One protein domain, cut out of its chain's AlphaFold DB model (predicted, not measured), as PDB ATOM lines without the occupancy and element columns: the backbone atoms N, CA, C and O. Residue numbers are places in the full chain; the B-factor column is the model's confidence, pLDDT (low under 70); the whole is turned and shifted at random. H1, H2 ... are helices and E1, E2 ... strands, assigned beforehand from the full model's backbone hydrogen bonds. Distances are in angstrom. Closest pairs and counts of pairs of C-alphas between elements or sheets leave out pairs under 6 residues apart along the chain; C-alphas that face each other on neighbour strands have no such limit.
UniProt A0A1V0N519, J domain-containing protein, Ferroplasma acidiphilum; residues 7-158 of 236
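This is residues 7 to 158 of the 236 residues of the protein "J domain-containing protein" of Ferroplasma acidiphilum (UniProt A0A1V0N519). A long, twisted sheet of seven strands, E1, E3, E4, E5, E7, E8 and E9, curls round one helix, H2, with the short H1 on the same face. A small two-stranded sheet, E2 and E6, lies off the other side of the large sheet from H2, and the long strand E5 runs along much of the length. The printed part has 152 residues, with two named helices and nine named strands in the order H1 E1 E2 E3 E4 E5 E6 E7 E8 H2 E9. The large sheet is branched and mixed, with E1 and E8 parallel and its other neighbour pairs antiparallel; E2 and E6 are antiparallel, and the class is mixed, helices and strands. The whole is compact, with a radius of gyration of the C-alphas of 16.4 A, yet elongated, spanning 58 by 30 by 23 A.

H1 is residues 9 to 12, from C-alpha 9 at (153.929, 144.178, 177.560). E1 is residues 15 to 17, E2 24 to 28, E3 38 to 49 at 34.9 A, and E4 53 to 56. E5, residues 59 to 76, is 48.0 A long, from C-alpha 59 at (168.283, 144.893, 153.144), and bends by 66 degrees at residue 62. E6 is residues 88 to 92; E7, residues 97 to 107, is 27.4 A long and bends by 61 degrees at residue 100. E8 is residues 112 to 119 at 23.7 A, H2 126 to 143 at 26.0 A, and E9 151 to 157, with C-alpha 157 at (165.620, 152.659, 161.364).

E5 has E3 and E4 on one side, with N 41 and O 73 at 2.8 A and N 54 and O 62 at 2.8 A, and E9 on the other side, with N 65 and O 154 at 2.8 A. E7 has E3 on one side, with N 42 and O 105 at 2.8 A, and E8 on the other side, with N 102 and O 117 at 2.7 A. E1 is an edge strand beside E8, with N 118 and O 16 at 2.8 A. Hairpins are E4 and E5, and E7 and E8. H2 is on the sheet, the C-alphas of Ile 101 and Leu 136 being 6.6 A apart. H1 touches H2 at residues 140 to 143 alone; the closest C-alphas, of Phe 9 and Glu 141, are 5.2 A apart. E2 and E6 have N 25 and O 91 at 3.3 A. In H2 every O i to N i+4 pair is within hydrogen-bond range; H1 is too short for one.

The farthest C-alphas, of Gly 57 and Asn 79, are 58.3 A apart. The printed part has no cut. The link E5 to E6 is long. Residues 80 to 92 have pLDDT under 70.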
ATOM      1  N   ILE A   7     148.703 148.999 180.061       91.69
ATOM      2  CA  ILE A   7     149.172 147.670 180.495       91.69
ATOM      3  C   ILE A   7     150.536 147.373 179.865       91.69
ATOM      4  O   ILE A   7     150.626 147.343 178.638       91.69
ATOM      5  N   PRO A   8     151.604 147.132 180.645       93.12
ATOM      6  CA  PRO A   8     152.928 146.872 180.093       93.12
ATOM      7  C   PRO A   8     152.974 145.527 179.360       93.12
ATOM      8  O   PRO A   8     152.282 144.573 179.716       93.12
ATOM      9  N   PHE A   9     153.830 145.415 178.343       94.06
ATOM     10  CA  PHE A   9     153.929 144.178 177.560       94.06
ATOM     11  C   PHE A   9     154.460 142.980 178.364       94.06
ATOM     12  O   PHE A   9     154.121 141.841 178.048       94.06
ATOM     13  N   SER A  10     155.208 143.224 179.446       91.75
ATOM     14  CA  SER A  10     155.668 142.187 180.384       91.75
ATOM     15  C   SER A  10     154.537 141.304 180.919       91.75
ATOM     16  O   SER A  10     154.770 140.142 181.249       91.75
ATOM     17  N   ASP A  11     153.311 141.828 180.966       90.38
ATOM     18  CA  ASP A  11     152.149 141.115 181.491       90.38
ATOM     19  C   ASP A  11     151.576 140.102 180.495       90.38
ATOM     20  O   ASP A  11     150.815 139.225 180.897       90.38
ATOM     21  N   PHE A  12     151.920 140.193 179.205       90.81
ATOM     22  CA  PHE A  12     151.340 139.369 178.136       90.81
ATOM     23  C   PHE A  12     152.060 138.030 177.917       90.81
ATOM     24  O   PHE A  12     151.650 137.243 177.061       90.81
ATOM     25  N   GLY A  13     153.082 137.735 178.724       84.56
ATOM     26  CA  GLY A  13     153.764 136.446 178.730       84.56
ATOM     27  C   GLY A  13     154.491 136.140 177.420       84.56
ATOM     28  O   GLY A  13     155.133 137.000 176.818       84.56
ATOM     29  N   ARG A  14     154.444 134.871 176.995       87.31
ATOM     30  CA  ARG A  14     155.128 134.407 175.783       87.31
ATOM     31  C   ARG A  14     154.297 134.723 174.542       87.31
ATOM     32  O   ARG A  14     153.108 134.446 174.500       87.31
ATOM     33  N   LEU A  15     154.974 135.193 173.497       91.12
ATOM     34  CA  LEU A  15     154.381 135.410 172.183       91.12
ATOM     35  C   LEU A  15     153.991 134.085 171.503       91.12
ATOM     36  O   LEU A  15     154.850 133.238 171.228       91.12
ATOM     37  N   GLU A  16     152.706 133.929 171.199       90.81
ATOM     38  CA  GLU A  16     152.123 132.745 170.563       90.81
ATOM     39  C   GLU A  16     151.836 132.989 169.078       90.81
ATOM     40  O   GLU A  16     151.483 134.088 168.666       90.81
ATOM     41  N   SER A  17     151.995 131.966 168.237       87.69
ATOM     42  CA  SER A  17     151.720 132.083 166.800       87.69
ATOM     43  C   SER A  17     150.264 131.742 166.496       87.69
ATOM     44  O   SER A  17     149.777 130.690 166.913       87.69
ATOM     45  N   ILE A  18     149.597 132.585 165.707       86.88
ATOM     46  CA  ILE A  18     148.198 132.405 165.302       86.88
ATOM     47  C   ILE A  18     148.057 132.324 163.776       86.88
ATOM     48  O   ILE A  18     148.824 132.915 163.012       86.88
ATOM     49  N   LYS A  19     147.053 131.578 163.299       78.62
ATOM     50  CA  LYS A  19     146.749 131.452 161.864       78.62
ATOM     51  C   LYS A  19     145.730 132.511 161.421       78.62
ATOM     52  O   LYS A  19     144.677 132.654 162.036       78.62
ATOM     53  N   LYS A  20     146.019 133.184 160.299       76.94
ATOM     54  CA  LYS A  20     145.070 134.019 159.539       76.94
ATOM     55  C   LYS A  20     144.372 133.159 158.479       76.94
ATOM     56  O   LYS A  20     145.047 132.555 157.646       76.94
ATOM     57  N   GLN A  21     143.043 133.096 158.509       76.81
ATOM     58  CA  GLN A  21     142.200 132.387 157.540       76.81
ATOM     59  C   GLN A  21     141.077 133.319 157.074       76.81
ATOM     60  O   GLN A  21     140.318 133.806 157.900       76.81
ATOM     61  N   ASN A  22     140.958 133.577 155.767       75.06
ATOM     62  CA  ASN A  22     139.921 134.453 155.190       75.06
ATOM     63  C   ASN A  22     139.800 135.809 155.918       75.06
ATOM     64  O   ASN A  22     138.715 136.193 156.351       75.06
ATOM     65  N   ASN A  23     140.931 136.492 156.135       71.38
ATOM     66  CA  ASN A  23     141.028 137.748 156.900       71.38
ATOM     67  C   ASN A  23     140.556 137.693 158.349       71.38
ATOM     68  O   ASN A  23     140.370 138.731 158.979       71.38
ATOM     69  N   ARG A  24     140.411 136.489 158.895       77.19
ATOM     70  CA  ARG A  24     140.052 136.249 160.283       77.19
ATOM     71  C   ARG A  24     141.204 135.598 161.026       77.19
ATOM     72  O   ARG A  24     141.854 134.690 160.513       77.19
ATOM     73  N   LEU A  25     141.450 136.065 162.241       78.75
ATOM     74  CA  LEU A  25     142.328 135.389 163.196       78.75
ATOM     75  C   LEU A  25     141.492 134.522 164.126       78.75
ATOM     76  O   LEU A  25     140.428 134.965 164.541       78.75
ATOM     77  N   LEU A  26     141.958 133.312 164.429       74.88
ATOM     78  CA  LEU A  26     141.274 132.377 165.323       74.88
ATOM     79  C   LEU A  26     142.030 132.252 166.641       74.88
ATOM     80  O   LEU A  26     143.123 131.690 166.663       74.88
ATOM     81  N   PHE A  27     141.442 132.758 167.719       77.12
ATOM     82  CA  PHE A  27     142.035 132.712 169.054       77.12
ATOM     83  C   PHE A  27     141.437 131.571 169.868       77.12
ATOM     84  O   PHE A  27     140.234 131.355 169.802       77.12
ATOM     85  N   ASP A  28     142.249 130.887 170.670       73.25
ATOM     86  CA  ASP A  28     141.774 129.888 171.631       73.25
ATOM     87  C   ASP A  28     142.398 130.147 173.007       73.25
ATOM     88  O   ASP A  28     143.287 129.440 173.474       73.25
ATOM     89  N   ASN A  29     141.983 131.255 173.627       82.50
ATOM     90  CA  ASN A  29     142.472 131.652 174.945       82.50
ATOM     91  C   ASN A  29     141.662 130.940 176.037       82.50
ATOM     92  O   ASN A  29     140.439 131.089 176.105       82.50
ATOM     93  N   ASP A  30     142.336 130.237 176.948       81.00
ATOM     94  CA  ASP A  30     141.668 129.616 178.091       81.00
ATOM     95  C   ASP A  30     141.257 130.659 179.147       81.00
ATOM     96  O   ASP A  30     142.068 131.171 179.930       81.00
ATOM     97  N   LEU A  31     139.956 130.934 179.211       83.25
ATOM     98  CA  LEU A  31     139.343 131.834 180.189       83.25
ATOM     99  C   LEU A  31     138.690 131.092 181.369       83.25
ATOM    100  O   LEU A  31     138.064 131.731 182.210       83.25
ATOM    101  N   SER A  32     138.838 129.766 181.482       78.25
ATOM    102  CA  SER A  32     138.188 128.958 182.533       78.25
ATOM    103  C   SER A  32     138.541 129.390 183.962       78.25
ATOM    104  O   SER A  32     137.720 129.271 184.870       78.25
ATOM    105  N   GLY A  33     139.739 129.952 184.155       78.69
ATOM    106  CA  GLY A  33     140.205 130.451 185.450       78.69
ATOM    107  C   GLY A  33     139.437 131.665 185.988       78.69
ATOM    108  O   GLY A  33     139.539 131.963 187.176       78.69
ATOM    109  N   PHE A  34     138.652 132.361 185.159       84.00
ATOM    110  CA  PHE A  34     137.810 133.455 185.635       84.00
ATOM    111  C   PHE A  34     136.565 132.909 186.342       84.00
ATOM    112  O   PHE A  34     135.730 132.227 185.747       84.00
ATOM    113  N   LYS A  35     136.386 133.264 187.615       81.44
ATOM    114  CA  LYS A  35     135.147 133.029 188.375       81.44
ATOM    115  C   LYS A  35     134.194 134.230 188.165       81.44
ATOM    116  O   LYS A  35     134.638 135.325 187.848       81.44
ATOM    117  N   GLY A  36     132.870 134.045 188.196       78.44
ATOM    118  CA  GLY A  36     131.883 135.123 187.956       78.44
ATOM    119  C   GLY A  36     131.313 135.248 186.527       78.44
ATOM    120  O   GLY A  36     131.803 134.623 185.595       78.44
ATOM    121  N   LYS A  37     130.226 136.017 186.360       80.38
ATOM    122  CA  LYS A  37     129.379 136.036 185.140       80.38
ATOM    123  C   LYS A  37     129.850 136.963 184.009       80.38
ATOM    124  O   LYS A  37     129.388 136.808 182.883       80.38
ATOM    125  N   LYS A  38     130.723 137.932 184.308       86.81
ATOM    126  CA  LYS A  38     131.150 139.004 183.394       86.81
ATOM    127  C   LYS A  38     132.675 139.064 183.327       86.81
ATOM    128  O   LYS A  38     133.321 139.079 184.375       86.81
ATOM    129  N   VAL A  39     133.226 139.139 182.119       88.81
ATOM    130  CA  VAL A  39     134.651 139.407 181.858       88.81
ATOM    131  C   VAL A  39     134.753 140.523 180.831       88.81
ATOM    132  O   VAL A  39     134.048 140.515 179.825       88.81
ATOM    133  N   TYR A  40     135.610 141.500 181.093       88.69
ATOM    134  CA  TYR A  40     135.913 142.563 180.144       88.69
ATOM    135  C   TYR A  40     137.119 142.160 179.304       88.69
ATOM    136  O   TYR A  40     138.072 141.592 179.831       88.69
ATOM    137  N   GLN A  41     137.056 142.450 178.011       89.12
ATOM    138  CA  GLN A  41     138.069 142.134 177.016       89.12
ATOM    139  C   GLN A  41     138.543 143.422 176.343       89.12
ATOM    140  O   GLN A  41     137.728 144.191 175.825       89.12
ATOM    141  N   TYR A  42     139.861 143.587 176.294       90.62
ATOM    142  CA  TYR A  42     140.567 144.641 175.579       90.62
ATOM    143  C   TYR A  42     141.481 144.000 174.543       90.62
ATOM    144  O   TYR A  42     142.217 143.063 174.858       90.62
ATOM    145  N   ILE A  43     141.408 144.481 173.304       90.88
ATOM    146  CA  ILE A  43     142.241 144.002 172.200       90.88
ATOM    147  C   ILE A  43     142.965 145.194 171.598       90.88
ATOM    148  O   ILE A  43     142.326 146.142 171.137       90.88
ATOM    149  N   PHE A  44     144.286 145.108 171.558       93.31
ATOM    150  CA  PHE A  44     145.153 146.097 170.940       93.31
ATOM    151  C   PHE A  44     145.991 145.423 169.862       93.31
ATOM    152  O   PHE A  44     146.521 144.335 170.076       93.31
ATOM    153  N   LEU A  45     146.088 146.049 168.696       93.19
ATOM    154  CA  LEU A  45     146.844 145.525 167.564       93.19
ATOM    155  C   LEU A  45     148.001 146.454 167.262       93.19
ATOM    156  O   LEU A  45     147.775 147.620 166.966       93.19
ATOM    157  N   TYR A  46     149.197 145.885 167.233       94.75
ATOM    158  CA  TYR A  46     150.347 146.417 166.522       94.75
ATOM    159  C   TYR A  46     150.417 145.784 165.140       94.75
ATOM    160  O   TYR A  46     150.327 144.563 165.017       94.75
ATOM    161  N   TRP A  47     150.610 146.578 164.093       93.31
ATOM    162  CA  TRP A  47     150.733 146.071 162.736       93.31
ATOM    163  C   TRP A  47     151.757 146.822 161.896       93.31
ATOM    164  O   TRP A  47     152.045 148.001 162.101       93.31
ATOM    165  N   ILE A  48     152.264 146.109 160.894       90.88
ATOM    166  CA  ILE A  48     153.094 146.638 159.815       90.88
ATOM    167  C   ILE A  48     152.334 146.388 158.518       90.88
ATOM    168  O   ILE A  48     151.925 145.256 158.238       90.88
ATOM    169  N   SER A  49     152.147 147.448 157.738       85.56
ATOM    170  CA  SER A  49     151.624 147.320 156.376       85.56
ATOM    171  C   SER A  49     152.782 146.938 155.461       85.56
ATOM    172  O   SER A  49     153.912 147.364 155.690       85.56
ATOM    173  N   ASP A  50     152.536 146.140 154.427       81.75
ATOM    174  CA  ASP A  50     153.619 145.706 153.531       81.75
ATOM    175  C   ASP A  50     154.315 146.918 152.860       81.75
ATOM    176  O   ASP A  50     155.526 146.916 152.638       81.75
ATOM    177  N   ASP A  51     153.555 147.992 152.646       80.62
ATOM    178  CA  ASP A  51     153.934 149.295 152.103       80.62
ATOM    179  C   ASP A  51     154.809 150.130 153.066       80.62
ATOM    180  O   ASP A  51     155.497 151.049 152.624       80.62
ATOM    181  N   SER A  52     154.811 149.830 154.373       83.19
ATOM    182  CA  SER A  52     155.601 150.568 155.376       83.19
ATOM    183  C   SER A  52     157.004 149.996 155.604       83.19
ATOM    184  O   SER A  52     157.746 150.492 156.456       83.19
ATOM    185  N   ILE A  53     157.389 148.963 154.844       88.25
ATOM    186  CA  ILE A  53     158.725 148.368 154.885       88.25
ATOM    187  C   ILE A  53     159.570 148.947 153.750       88.25
ATOM    188  O   ILE A  53     159.383 148.626 152.576       88.25
ATOM    189  N   ILE A  54     160.555 149.764 154.109       86.69
ATOM    190  CA  ILE A  54     161.471 150.393 153.160       86.69
ATOM    191  C   ILE A  54     162.741 149.556 153.064       86.69
ATOM    192  O   ILE A  54     163.395 149.252 154.067       86.69
ATOM    193  N   TYR A  55     163.120 149.221 151.834       85.25
ATOM    194  CA  TYR A  55     164.315 148.445 151.529       85.25
ATOM    195  C   TYR A  55     165.392 149.319 150.883       85.25
ATOM    196  O   TYR A  55     165.100 150.150 150.028       85.25
ATOM    197  N   ASN A  56     166.651 149.065 151.235       82.19
ATOM    198  CA  ASN A  56     167.813 149.520 150.481       82.19
ATOM    199  C   ASN A  56     168.477 148.296 149.832       82.19
ATOM    200  O   ASN A  56     169.112 147.462 150.493       82.19
ATOM    201  N   GLY A  57     168.243 148.125 148.531       82.50
ATOM    202  CA  GLY A  57     168.599 146.908 147.808       82.50
ATOM    203  C   GLY A  57     167.879 145.680 148.377       82.50
ATOM    204  O   GLY A  57     166.660 145.572 148.311       82.50
ATOM    205  N   LYS A  58     168.639 144.728 148.933       81.25
ATOM    206  CA  LYS A  58     168.098 143.495 149.545       81.25
ATOM    207  C   LYS A  58     167.946 143.578 151.070       81.25
ATOM    208  O   LYS A  58     167.550 142.586 151.684       81.25
ATOM    209  N   LYS A  59     168.319 144.701 151.689       84.50
ATOM    210  CA  LYS A  59     168.283 144.893 153.144       84.50
ATOM    211  C   LYS A  59     167.123 145.803 153.533       84.50
ATOM    212  O   LYS A  59     166.738 146.673 152.762       84.50
ATOM    213  N   ILE A  60     166.581 145.590 154.727       87.75
ATOM    214  CA  ILE A  60     165.570 146.473 155.311       87.75
ATOM    215  C   ILE A  60     166.293 147.713 155.831       87.75
ATOM    216  O   ILE A  60     167.267 147.579 156.564       87.75
ATOM    217  N   ALA A  61     165.822 148.889 155.439       87.88
ATOM    218  CA  ALA A  61     166.358 150.169 155.884       87.88
ATOM    219  C   ALA A  61     165.468 150.805 156.959       87.88
ATOM    220  O   ALA A  61     165.977 151.360 157.928       87.88
ATOM    221  N   LYS A  62     164.142 150.696 156.814       91.75
ATOM    222  CA  LYS A  62     163.175 151.268 157.756       91.75
ATOM    223  C   LYS A  62     161.886 150.443 157.802       91.75
ATOM    224  O   LYS A  62     161.483 149.874 156.788       91.75
ATOM    225  N   ILE A  63     161.262 150.366 158.974       92.00
ATOM    226  CA  ILE A  63     159.944 149.754 159.186       92.00
ATOM    227  C   ILE A  63     159.123 150.698 160.058       92.00
ATOM    228  O   ILE A  63     159.570 151.048 161.149       92.00
ATOM    229  N   SER A  64     157.913 151.035 159.619       87.88
ATOM    230  CA  SER A  64     156.947 151.752 160.458       87.88
ATOM    231  C   SER A  64     155.873 150.792 160.982       87.88
ATOM    232  O   SER A  64     155.244 150.058 160.209       87.88
ATOM    233  N   VAL A  65     155.674 150.815 162.297       90.75
ATOM    234  CA  VAL A  65     154.683 150.049 163.054       90.75
ATOM    235  C   VAL A  65     153.605 151.006 163.549       90.75
ATOM    236  O   VAL A  65     153.904 152.046 164.134       90.75
ATOM    237  N   ASN A  66     152.349 150.626 163.353       88.38
ATOM    238  CA  ASN A  66     151.199 151.318 163.923       88.38
ATOM    239  C   ASN A  66     150.570 150.448 165.008       88.38
ATOM    240  O   ASN A  66     150.588 149.224 164.900       88.38
ATOM    241  N   GLY A  67     150.006 151.072 166.031       88.38
ATOM    242  CA  GLY A  67     149.280 150.427 167.111       88.38
ATOM    243  C   GLY A  67     147.917 151.077 167.300       88.38
ATOM    244  O   GLY A  67     147.812 152.294 167.186       88.38
ATOM    245  N   ASN A  68     146.866 150.303 167.564       85.06
ATOM    246  CA  ASN A  68     145.540 150.849 167.855       85.06
ATOM    247  C   ASN A  68     144.725 149.914 168.760       85.06
ATOM    248  O   ASN A  68     144.788 148.684 168.640       85.06
ATOM    249  N   LEU A  69     143.924 150.509 169.644       85.19
ATOM    250  CA  LEU A  69     142.928 149.815 170.443       85.19
ATOM    251  C   LEU A  69     141.718 149.451 169.576       85.19
ATOM    252  O   LEU A  69     140.864 150.275 169.264       85.19
ATOM    253  N   LEU A  70     141.615 148.173 169.223       78.12
ATOM    254  CA  LEU A  70     140.606 147.690 168.287       78.12
ATOM    255  C   LEU A  70     139.244 147.461 168.924       78.12
ATOM    256  O   LEU A  70     138.213 147.666 168.285       78.12
ATOM    257  N   GLN A  71     139.222 146.936 170.149       74.25
ATOM    258  CA  GLN A  71     137.973 146.464 170.726       74.25
ATOM    259  C   GLN A  71     137.961 146.534 172.245       74.25
ATOM    260  O   GLN A  71     138.907 146.131 172.921       74.25
ATOM    261  N   ARG A  72     136.809 146.974 172.759       78.88
ATOM    262  CA  ARG A  72     136.374 146.805 174.144       78.88
ATOM    263  C   ARG A  72     135.083 145.998 174.117       78.88
ATOM    264  O   ARG A  72     134.073 146.470 173.597       78.88
ATOM    265  N   LYS A  73     135.115 144.767 174.615       81.19
ATOM    266  CA  LYS A  73     133.949 143.875 174.622       81.19
ATOM    267  C   LYS A  73     133.705 143.339 176.020       81.19
ATOM    268  O   LYS A  73     134.627 143.135 176.799       81.19
ATOM    269  N   VAL A  74     132.441 143.090 176.330       81.94
ATOM    270  CA  VAL A  74     132.052 142.352 177.526       81.94
ATOM    271  C   VAL A  74     131.649 140.940 177.117       81.94
ATOM    272  O   VAL A  74     130.808 140.764 176.236       81.94
ATOM    273  N   LEU A  75     132.242 139.947 177.770       84.19
ATOM    274  CA  LEU A  75     131.899 138.538 177.640       84.19
ATOM    275  C   LEU A  75     131.023 138.111 178.819       84.19
ATOM    276  O   LEU A  75     131.294 138.459 179.973       84.19
ATOM    277  N   PHE A  76     129.985 137.338 178.512       79.75
ATOM    278  CA  PHE A  76     129.036 136.804 179.482       79.75
ATOM    279  C   PHE A  76     128.969 135.284 179.373       79.75
ATOM    280  O   PHE A  76     129.093 134.728 178.283       79.75
ATOM    281  N   ARG A  77     128.725 134.627 180.505       76.00
ATOM    282  CA  ARG A  77     128.387 133.198 180.579       76.00
ATOM    283  C   ARG A  77     127.131 132.996 181.412       76.00
ATOM    284  O   ARG A  77     126.810 133.862 182.233       76.00
ATOM    285  N   GLN A  78     126.436 131.875 181.225       73.56
ATOM    286  CA  GLN A  78     125.195 131.626 181.961       73.56
ATOM    287  C   GLN A  78     125.507 131.232 183.414       73.56
ATOM    288  O   GLN A  78     124.868 131.748 184.337       73.56
ATOM    289  N   ASN A  79     126.559 130.428 183.642       71.38
ATOM    290  CA  ASN A  79     126.990 129.999 184.982       71.38
ATOM    291  C   ASN A  79     128.519 130.069 185.213       71.38
ATOM    292  O   ASN A  79     129.309 129.993 184.282       71.38
ATOM    293  N   VAL A  80     128.948 130.163 186.480       68.38
ATOM    294  CA  VAL A  80     130.348 130.207 186.945       68.38
ATOM    295  C   VAL A  80     131.158 128.948 186.592       68.38
ATOM    296  O   VAL A  80     132.387 128.986 186.562       68.38
ATOM    297  N   PHE A  81     130.482 127.842 186.293       66.81
ATOM    298  CA  PHE A  81     131.105 126.571 185.912       66.81
ATOM    299  C   PHE A  81     131.134 126.335 184.398       66.81
ATOM    300  O   PHE A  81     131.740 125.374 183.935       66.81
ATOM    301  N   GLU A  82     130.502 127.212 183.618       68.12
ATOM    302  CA  GLU A  82     130.528 127.133 182.162       68.12
ATOM    303  C   GLU A  82     131.750 127.855 181.592       68.12
ATOM    304  O   GLU A  82     132.262 128.831 182.162       68.12
ATOM    305  N   LYS A  83     132.186 127.390 180.417       66.25
ATOM    306  CA  LYS A  83     133.141 128.119 179.582       66.25
ATOM    307  C   LYS A  83     132.520 129.438 179.113       66.25
ATOM    308  O   LYS A  83     131.303 129.567 178.988       66.25
ATOM    309  N   PHE A  84     133.369 130.422 178.835       65.38
ATOM    310  CA  PHE A  84     132.964 131.691 178.232       65.38
ATOM    311  C   PHE A  84     132.583 131.480 176.753       65.38
ATOM    312  O   PHE A  84     133.349 131.855 175.876       65.38
ATOM    313  N   GLY A  85     131.429 130.852 176.480       59.22
ATOM    314  CA  GLY A  85     130.953 130.544 175.120       59.22
ATOM    315  C   GLY A  85     131.976 129.787 174.258       59.22
ATOM    316  O   GLY A  85     132.887 129.151 174.794       59.22
ATOM    317  N   ASP A  86     131.844 129.880 172.928       54.06
ATOM    318  CA  ASP A  86     132.965 129.593 172.025       54.06
ATOM    319  C   ASP A  86     134.053 130.644 172.290       54.06
ATOM    320  O   ASP A  86     133.942 131.808 171.893       54.06
ATOM    321  N   THR A  87     135.118 130.235 172.986       54.41
ATOM    322  CA  THR A  87     136.341 131.037 173.166       54.41
ATOM    323  C   THR A  87     137.040 131.296 171.837       54.41
ATOM    324  O   THR A  87     137.887 132.186 171.753       54.41
ATOM    325  N   THR A  88     136.640 130.567 170.794       57.78
ATOM    326  CA  THR A  88     137.010 130.804 169.409       57.78
ATOM    327  C   THR A  88     136.233 131.983 168.844       57.78
ATOM    328  O   THR A  88     135.144 131.856 168.291       57.78
ATOM    329  N   TRP A  89     136.818 133.169 168.962       64.00
ATOM    330  CA  TRP A  89     136.326 134.362 168.286       64.00
ATOM    331  C   TRP A  89     137.213 134.700 167.094       64.00
ATOM    332  O   TRP A  89     138.395 134.354 167.044       64.00
ATOM    333  N   THR A  90     136.608 135.379 166.119       65.69
ATOM    334  CA  THR A  90     137.309 135.857 164.933       65.69
ATOM    335  C   THR A  90     137.323 137.369 164.867       65.69
ATOM    336  O   THR A  90     136.339 138.027 165.199       65.69
ATOM    337  N   PHE A  91     138.449 137.917 164.419       68.12
ATOM    338  CA  PHE A  91     138.614 139.345 164.174       68.12
ATOM    339  C   PHE A  91     138.928 139.588 162.701       68.12
ATOM    340  O   PHE A  91     139.861 138.982 162.175       68.12
ATOM    341  N   GLY A  92     138.132 140.437 162.049       66.75
ATOM    342  CA  GLY A  92     138.338 140.829 160.657       66.75
ATOM    343  C   GLY A  92     139.465 141.851 160.536       66.75
ATOM    344  O   GLY A  92     139.362 142.939 161.090       66.75
ATOM    345  N   LEU A  93     140.523 141.513 159.803       72.19
ATOM    346  CA  LEU A  93     141.620 142.428 159.477       72.19
ATOM    347  C   LEU A  93     141.533 142.893 158.029       72.19
ATOM    348  O   LEU A  93     141.123 142.139 157.151       72.19
ATOM    349  N   SER A  94     142.000 144.117 157.783       75.50
ATOM    350  CA  SER A  94     142.260 144.591 156.423       75.50
ATOM    351  C   SER A  94     143.220 143.642 155.694       75.50
ATOM    352  O   SER A  94     144.177 143.133 156.285       75.50
ATOM    353  N   ASP A  95     143.002 143.446 154.392       70.69
ATOM    354  CA  ASP A  95     143.893 142.683 153.505       70.69
ATOM    355  C   ASP A  95     145.331 143.215 153.494       70.69
ATOM    356  O   ASP A  95     146.278 142.461 153.276       70.69
ATOM    357  N   LYS A  96     145.502 144.509 153.786       72.38
ATOM    358  CA  LYS A  96     146.813 145.167 153.859       72.38
ATOM    359  C   LYS A  96     147.594 144.821 155.129       72.38
ATOM    360  O   LYS A  96     148.803 145.024 155.187       72.38
ATOM    361  N   ILE A  97     146.916 144.304 156.157       81.50
ATOM    362  CA  ILE A  97     147.536 143.957 157.436       81.50
ATOM    363  C   ILE A  97     147.865 142.469 157.439       81.50
ATOM    364  O   ILE A  97     147.046 141.619 157.800       81.50
ATOM    365  N   ASN A  98     149.090 142.153 157.033       85.62
ATOM    366  CA  ASN A  98     149.579 140.775 156.966       85.62
ATOM    367  C   ASN A  98     150.590 140.432 158.059       85.62
ATOM    368  O   ASN A  98     150.897 139.256 158.252       85.62
ATOM    369  N   ASN A  99     151.062 141.435 158.800       91.12
ATOM    370  CA  ASN A  99     152.040 141.273 159.862       91.12
ATOM    371  C   ASN A  99     151.602 142.081 161.085       91.12
ATOM    372  O   ASN A  99     151.334 143.277 160.964       91.12
ATOM    373  N   GLY A 100     151.541 141.450 162.256       94.00
ATOM    374  CA  GLY A 100     151.143 142.149 163.473       94.00
ATOM    375  C   GLY A 100     151.197 141.309 164.741       94.00
ATOM    376  O   GLY A 100     151.208 140.079 164.686       94.00
ATOM    377  N   ILE A 101     151.216 142.007 165.877       95.06
ATOM    378  CA  ILE A 101     151.071 141.459 167.228       95.06
ATOM    379  C   ILE A 101     149.745 141.944 167.800       95.06
ATOM    380  O   ILE A 101     149.421 143.127 167.735       95.06
ATOM    381  N   ILE A 102     148.987 141.033 168.391       93.69
ATOM    382  CA  ILE A 102     147.742 141.315 169.085       93.69
ATOM    383  C   ILE A 102     147.941 141.054 170.559       93.69
ATOM    384  O   ILE A 102     148.324 139.959 170.967       93.69
ATOM    385  N   LEU A 103     147.626 142.071 171.342       94.50
ATOM    386  CA  LEU A 103     147.596 142.021 172.785       94.50
ATOM    387  C   LEU A 103     146.139 141.885 173.215       94.50
ATOM    388  O   LEU A 103     145.303 142.726 172.884       94.50
ATOM    389  N   CYS A 104     145.832 140.817 173.939       92.31
ATOM    390  CA  CYS A 104     144.511 140.549 174.489       92.31
ATOM    391  C   CYS A 104     144.591 140.605 176.009       92.31
ATOM    392  O   CYS A 104     145.286 139.789 176.607       92.31
ATOM    393  N   TYR A 105     143.864 141.528 176.629       93.06
ATOM    394  CA  TYR A 105     143.764 141.633 178.080       93.06
ATOM    395  C   TYR A 105     142.334 141.359 178.534       93.06
ATOM    396  O   TYR A 105     141.371 141.927 178.013       93.06
ATOM    397  N   TYR A 106     142.206 140.475 179.515       90.75
ATOM    398  CA  TYR A 106     140.948 140.068 180.113       90.75
ATOM    399  C   TYR A 106     140.993 140.348 181.601       90.75
ATOM    400  O   TYR A 106     141.964 139.987 182.264       90.75
ATOM    401  N   HIS A 107     139.927 140.916 182.154       91.31
ATOM    402  CA  HIS A 107     139.840 141.089 183.598       91.31
ATOM    403  C   HIS A 107     138.403 141.047 184.113       91.31
ATOM    404  O   HIS A 107     137.428 141.288 183.390       91.31
ATOM    405  N   ASN A 108     138.279 140.741 185.401       89.69
ATOM    406  CA  ASN A 108     137.055 140.897 186.170       89.69
ATOM    407  C   ASN A 108     137.387 141.137 187.657       89.69
ATOM    408  O   ASN A 108     138.470 141.607 187.996       89.69
ATOM    409  N   ASN A 109     136.440 140.861 188.557       85.69
ATOM    410  CA  ASN A 109     136.654 141.031 189.997       85.69
ATOM    411  C   ASN A 109     137.576 139.971 190.623       85.69
ATOM    412  O   ASN A 109     138.096 140.214 191.704       85.69
ATOM    413  N   GLU A 110     137.768 138.832 189.965       83.38
ATOM    414  CA  GLU A 110     138.508 137.668 190.474       83.38
ATOM    415  C   GLU A 110     139.962 137.652 189.995       83.38
ATOM    416  O   GLU A 110     140.805 136.991 190.595       83.38
ATOM    417  N   GLY A 111     140.275 138.373 188.917       87.94
ATOM    418  CA  GLY A 111     141.642 138.501 188.435       87.94
ATOM    419  C   GLY A 111     141.741 139.047 187.019       87.94
ATOM    420  O   GLY A 111     140.802 139.650 186.489       87.94
ATOM    421  N   GLN A 112     142.903 138.805 186.416       91.06
ATOM    422  CA  GLN A 112     143.249 139.204 185.058       91.06
ATOM    423  C   GLN A 112     144.027 138.098 184.334       91.06
ATOM    424  O   GLN A 112     144.697 137.286 184.970       91.06
ATOM    425  N   LYS A 113     143.941 138.077 183.004       91.00
ATOM    426  CA  LYS A 113     144.750 137.242 182.109       91.00
ATOM    427  C   LYS A 113     145.104 138.045 180.865       91.00
ATOM    428  O   LYS A 113     144.258 138.767 180.339       91.00
ATOM    429  N   SER A 114     146.309 137.840 180.359       92.81
ATOM    430  CA  SER A 114     146.838 138.552 179.200       92.81
ATOM    431  C   SER A 114     147.457 137.554 178.229       92.81
ATOM    432  O   SER A 114     148.088 136.593 178.662       92.81
ATOM    433  N   PHE A 115     147.278 137.774 176.930       92.19
ATOM    434  CA  PHE A 115     147.811 136.910 175.875       92.19
ATOM    435  C   PHE A 115     148.373 137.759 174.736       92.19
ATOM    436  O   PHE A 115     147.706 138.699 174.294       92.19
ATOM    437  N   ALA A 116     149.559 137.410 174.235       94.69
ATOM    438  CA  ALA A 116     150.152 138.019 173.049       94.69
ATOM    439  C   ALA A 116     150.191 137.025 171.884       94.69
ATOM    440  O   ALA A 116     150.808 135.966 171.974       94.69
ATOM    441  N   HIS A 117     149.588 137.406 170.761       93.25
ATOM    442  CA  HIS A 117     149.512 136.592 169.547       93.25
ATOM    443  C   HIS A 117     150.195 137.293 168.380       93.25
ATOM    444  O   HIS A 117     149.946 138.471 168.150       93.25
ATOM    445  N   ILE A 118     151.003 136.581 167.598       93.75
ATOM    446  CA  ILE A 118     151.665 137.110 166.403       93.75
ATOM    447  C   ILE A 118     151.246 136.372 165.140       93.75
ATOM    448  O   ILE A 118     151.158 135.143 165.098       93.75
ATOM    449  N   PHE A 119     151.057 137.138 164.072       92.19
ATOM    450  CA  PHE A 119     150.864 136.622 162.725       92.19
ATOM    451  C   PHE A 119     151.767 137.367 161.743       92.19
ATOM    452  O   PHE A 119     152.056 138.553 161.901       92.19
ATOM    453  N   THR A 120     152.229 136.652 160.723       91.31
ATOM    454  CA  THR A 120     153.091 137.195 159.666       91.31
ATOM    455  C   THR A 120     152.716 136.595 158.319       91.31
ATOM    456  O   THR A 120     152.156 135.493 158.242       91.31
ATOM    457  N   SER A 121     153.040 137.313 157.246       84.50
ATOM    458  CA  SER A 121     152.809 136.831 155.892       84.50
ATOM    459  C   SER A 121     153.707 135.638 155.565       84.50
ATOM    460  O   SER A 121     154.930 135.690 155.718       84.50
ATOM    461  N   LYS A 122     153.112 134.576 155.010       78.81
ATOM    462  CA  LYS A 122     153.851 133.397 154.526       78.81
ATOM    463  C   LYS A 122     154.653 133.665 153.248       78.81
ATOM    464  O   LYS A 122     155.511 132.857 152.910       78.81
ATOM    465  N   SER A 123     154.379 134.759 152.533       82.31
ATOM    466  CA  SER A 123     155.082 135.099 151.286       82.31
ATOM    467  C   SER A 123     156.471 135.703 151.519       82.31
ATOM    468  O   SER A 123     157.285 135.765 150.596       82.31
ATOM    469  N   LEU A 124     156.768 136.144 152.745       83.00
ATOM    470  CA  LEU A 124     158.013 136.828 153.070       83.00
ATOM    471  C   LEU A 124     159.159 135.848 153.347       83.00
ATOM    472  O   LEU A 124     158.996 134.771 153.921       83.00
ATOM    473  N   LYS A 125     160.379 136.257 152.981       87.31
ATOM    474  CA  LYS A 125     161.593 135.483 153.279       87.31
ATOM    475  C   LYS A 125     161.804 135.395 154.791       87.31
ATOM    476  O   LYS A 125     161.678 136.392 155.494       87.31
ATOM    477  N   ARG A 126     162.274 134.241 155.277       88.50
ATOM    478  CA  ARG A 126     162.496 133.967 156.713       88.50
ATOM    479  C   ARG A 126     163.281 135.058 157.456       88.50
ATOM    480  O   ARG A 126     162.942 135.383 158.588       88.50
ATOM    481  N   LYS A 127     164.312 135.639 156.830       88.69
ATOM    482  CA  LYS A 127     165.114 136.724 157.428       88.69
ATOM    483  C   LYS A 127     164.302 138.010 157.635       88.69
ATOM    484  O   LYS A 127     164.470 138.670 158.650       88.69
ATOM    485  N   ILE A 128     163.423 138.336 156.686       89.00
ATOM    486  CA  ILE A 128     162.537 139.506 156.751       89.00
ATOM    487  C   ILE A 128     161.487 139.282 157.837       89.00
ATOM    488  O   ILE A 128     161.320 140.135 158.699       89.00
ATOM    489  N   VAL A 129     160.862 138.098 157.855       91.25
ATOM    490  CA  VAL A 129     159.895 137.708 158.893       91.25
ATOM    491  C   VAL A 129     160.506 137.840 160.284       91.25
ATOM    492  O   VAL A 129     159.900 138.454 161.151       91.25
ATOM    493  N   LYS A 130     161.727 137.333 160.492       92.94
ATOM    494  CA  LYS A 130     162.421 137.469 161.779       92.94
ATOM    495  C   LYS A 130     162.545 138.938 162.201       92.94
ATOM    496  O   LYS A 130     162.194 139.260 163.328       92.94
ATOM    497  N   LYS A 131     162.970 139.819 161.290       93.44
ATOM    498  CA  LYS A 131     163.132 141.243 161.607       93.44
ATOM    499  C   LYS A 131     161.799 141.944 161.886       93.44
ATOM    500  O   LYS A 131     161.723 142.755 162.794       93.44
ATOM    501  N   ILE A 132     160.746 141.599 161.149       93.62
ATOM    502  CA  ILE A 132     159.380 142.087 161.398       93.62
ATOM    503  C   ILE A 132     158.918 141.717 162.810       93.62
ATOM    504  O   ILE A 132     158.395 142.571 163.519       93.62
ATOM    505  N   ILE A 133     159.121 140.460 163.220       94.81
ATOM    506  CA  ILE A 133     158.750 139.985 164.560       94.81
ATOM    507  C   ILE A 133     159.518 140.764 165.631       94.81
ATOM    508  O   ILE A 133     158.900 141.239 166.579       94.81
ATOM    509  N   GLU A 134     160.833 140.925 165.461       95.00
ATOM    510  CA  GLU A 134     161.679 141.705 166.377       95.00
ATOM    511  C   GLU A 134     161.160 143.140 166.507       95.00
ATOM    512  O   GLU A 134     160.859 143.581 167.605       95.00
ATOM    513  N   THR A 135     160.938 143.829 165.389       95.69
ATOM    514  CA  THR A 135     160.468 145.220 165.371       95.69
ATOM    515  C   THR A 135     159.066 145.400 165.969       95.69
ATOM    516  O   THR A 135     158.827 146.365 166.692       95.69
ATOM    517  N   LEU A 136     158.128 144.483 165.707       96.19
ATOM    518  CA  LEU A 136     156.812 144.511 166.358       96.19
ATOM    519  C   LEU A 136     156.929 144.296 167.870       96.19
ATOM    520  O   LEU A 136     156.215 144.937 168.636       96.19
ATOM    521  N   THR A 137     157.815 143.388 168.284       95.62
ATOM    522  CA  THR A 137     158.030 143.075 169.701       95.62
ATOM    523  C   THR A 137     158.683 144.253 170.414       95.62
ATOM    524  O   THR A 137     158.190 144.642 171.461       95.62
ATOM    525  N   GLU A 138     159.690 144.897 169.816       95.81
ATOM    526  CA  GLU A 138     160.316 146.125 170.333       95.81
ATOM    527  C   GLU A 138     159.275 147.243 170.541       95.81
ATOM    528  O   GLU A 138     159.274 147.922 171.570       95.81
ATOM    529  N   ALA A 139     158.352 147.421 169.588       93.88
ATOM    530  CA  ALA A 139     157.266 148.391 169.714       93.88
ATOM    531  C   ALA A 139     156.325 148.045 170.881       93.88
ATOM    532  O   ALA A 139     156.003 148.913 171.694       93.88
ATOM    533  N   ALA A 140     155.910 146.780 170.985       95.50
ATOM    534  CA  ALA A 140     155.053 146.317 172.069       95.50
ATOM    535  C   ALA A 140     155.752 146.432 173.434       95.50
ATOM    536  O   ALA A 140     155.151 146.931 174.375       95.50
ATOM    537  N   GLU A 141     157.027 146.057 173.546       95.06
ATOM    538  CA  GLU A 141     157.838 146.210 174.763       95.06
ATOM    539  C   GLU A 141     157.929 147.666 175.217       95.06
ATOM    540  O   GLU A 141     157.830 147.944 176.411       95.06
ATOM    541  N   LYS A 142     158.069 148.598 174.268       94.06
ATOM    542  CA  LYS A 142     158.172 150.026 174.566       94.06
ATOM    543  C   LYS A 142     156.856 150.638 175.050       94.06
ATOM    544  O   LYS A 142     156.886 151.460 175.962       94.06
ATOM    545  N   TYR A 143     155.731 150.295 174.423       91.69
ATOM    546  CA  TYR A 143     154.463 151.014 174.625       91.69
ATOM    547  C   TYR A 143     153.357 150.192 175.301       91.69
ATOM    548  O   TYR A 143     152.361 150.753 175.746       91.69
ATOM    549  N   GLY A 144     153.504 148.873 175.406       93.50
ATOM    550  CA  GLY A 144     152.514 147.998 176.032       93.50
ATOM    551  C   GLY A 144     151.161 148.018 175.320       93.50
ATOM    552  O   GLY A 144     151.076 147.911 174.101       93.50
ATOM    553  N   MET A 145     150.079 148.130 176.076       93.69
ATOM    554  CA  MET A 145     148.721 148.363 175.596       93.69
ATOM    555  C   MET A 145     148.232 149.686 176.196       93.69
ATOM    556  O   MET A 145     147.741 149.676 177.329       93.69
ATOM    557  N   PRO A 146     148.344 150.808 175.465       86.94
ATOM    558  CA  PRO A 146     147.880 152.089 175.967       86.94
ATOM    559  C   PRO A 146     146.364 152.217 175.792       86.94
ATOM    560  O   PRO A 146     145.865 152.503 174.698       86.94
ATOM    561  N   ILE A 147     145.596 151.953 176.854       84.94
ATOM    562  CA  ILE A 147     144.124 151.936 176.777       84.94
ATOM    563  C   ILE A 147     143.591 153.367 176.675       84.94
ATOM    564  O   ILE A 147     142.535 153.580 176.065       84.94
ATOM    565  N   LYS A 148     144.316 154.333 177.246       79.50
ATOM    566  CA  LYS A 148     143.940 155.746 177.278       79.50
ATOM    567  C   LYS A 148     144.161 156.452 175.944       79.50
ATOM    568  O   LYS A 148     143.219 157.041 175.425       79.50
ATOM    569  N   GLU A 149     145.373 156.372 175.394       75.00
ATOM    570  CA  GLU A 149     145.706 157.008 174.109       75.00
ATOM    571  C   GLU A 149     145.076 156.261 172.935       75.00
ATOM    572  O   GLU A 149     144.628 156.868 171.965       75.00
ATOM    573  N   GLY A 150     145.011 154.928 173.028       77.31
ATOM    574  CA  GLY A 150     144.377 154.083 172.023       77.31
ATOM    575  C   GLY A 150     145.106 154.028 170.677       77.31
ATOM    576  O   GLY A 150     144.633 153.325 169.792       77.31
ATOM    577  N   TYR A 151     146.245 154.707 170.516       79.94
ATOM    578  CA  TYR A 151     147.054 154.706 169.300       79.94
ATOM    579  C   TYR A 151     148.551 154.753 169.626       79.94
ATOM    580  O   TYR A 151     148.954 155.392 170.589       79.94
ATOM    581  N   VAL A 152     149.373 154.083 168.814       81.19
ATOM    582  CA  VAL A 152     150.839 154.091 168.921       81.19
ATOM    583  C   VAL A 152     151.468 154.187 167.538       81.19
ATOM    584  O   VAL A 152     151.005 153.557 166.588       81.19
ATOM    585  N   PHE A 153     152.586 154.901 167.449       83.25
ATOM    586  CA  PHE A 153     153.470 154.878 166.293       83.25
ATOM    587  C   PHE A 153     154.910 154.566 166.714       83.25
ATOM    588  O   PHE A 153     155.435 155.119 167.685       83.25
ATOM    589  N   TYR A 154     155.554 153.656 165.984       85.88
ATOM    590  CA  TYR A 154     156.937 153.256 166.219       85.88
ATOM    591  C   TYR A 154     157.678 153.073 164.900       85.88
ATOM    592  O   TYR A 154     157.154 152.471 163.965       85.88
ATOM    593  N   GLU A 155     158.926 153.532 164.844       87.31
ATOM    594  CA  GLU A 155     159.779 153.348 163.676       87.31
ATOM    595  C   GLU A 155     161.094 152.680 164.050       87.31
ATOM    596  O   GLU A 155     161.840 153.156 164.905       87.31
ATOM    597  N   TYR A 156     161.396 151.600 163.339       90.75
ATOM    598  CA  TYR A 156     162.729 151.028 163.299       90.75
ATOM    599  C   TYR A 156     163.493 151.630 162.119       90.75
ATOM    600  O   TYR A 156     163.005 151.605 160.986       90.75
ATOM    601  N   ILE A 157     164.708 152.117 162.375       88.31
ATOM    602  CA  ILE A 157     165.620 152.659 161.364       88.31
ATOM    603  C   ILE A 157     166.973 151.960 161.508       88.31
ATOM    604  O   ILE A 157     167.611 152.014 162.561       88.31
ATOM    605  N   ASP A 158     167.422 151.304 160.441       86.50
ATOM    606  CA  ASP A 158     168.757 150.716 160.360       86.50
ATOM    607  C   ASP A 158     169.760 151.816 159.999       86.50
ATOM    608  O   ASP A 158     169.870 152.182 158.838       86.50
TER     609      ASP A 158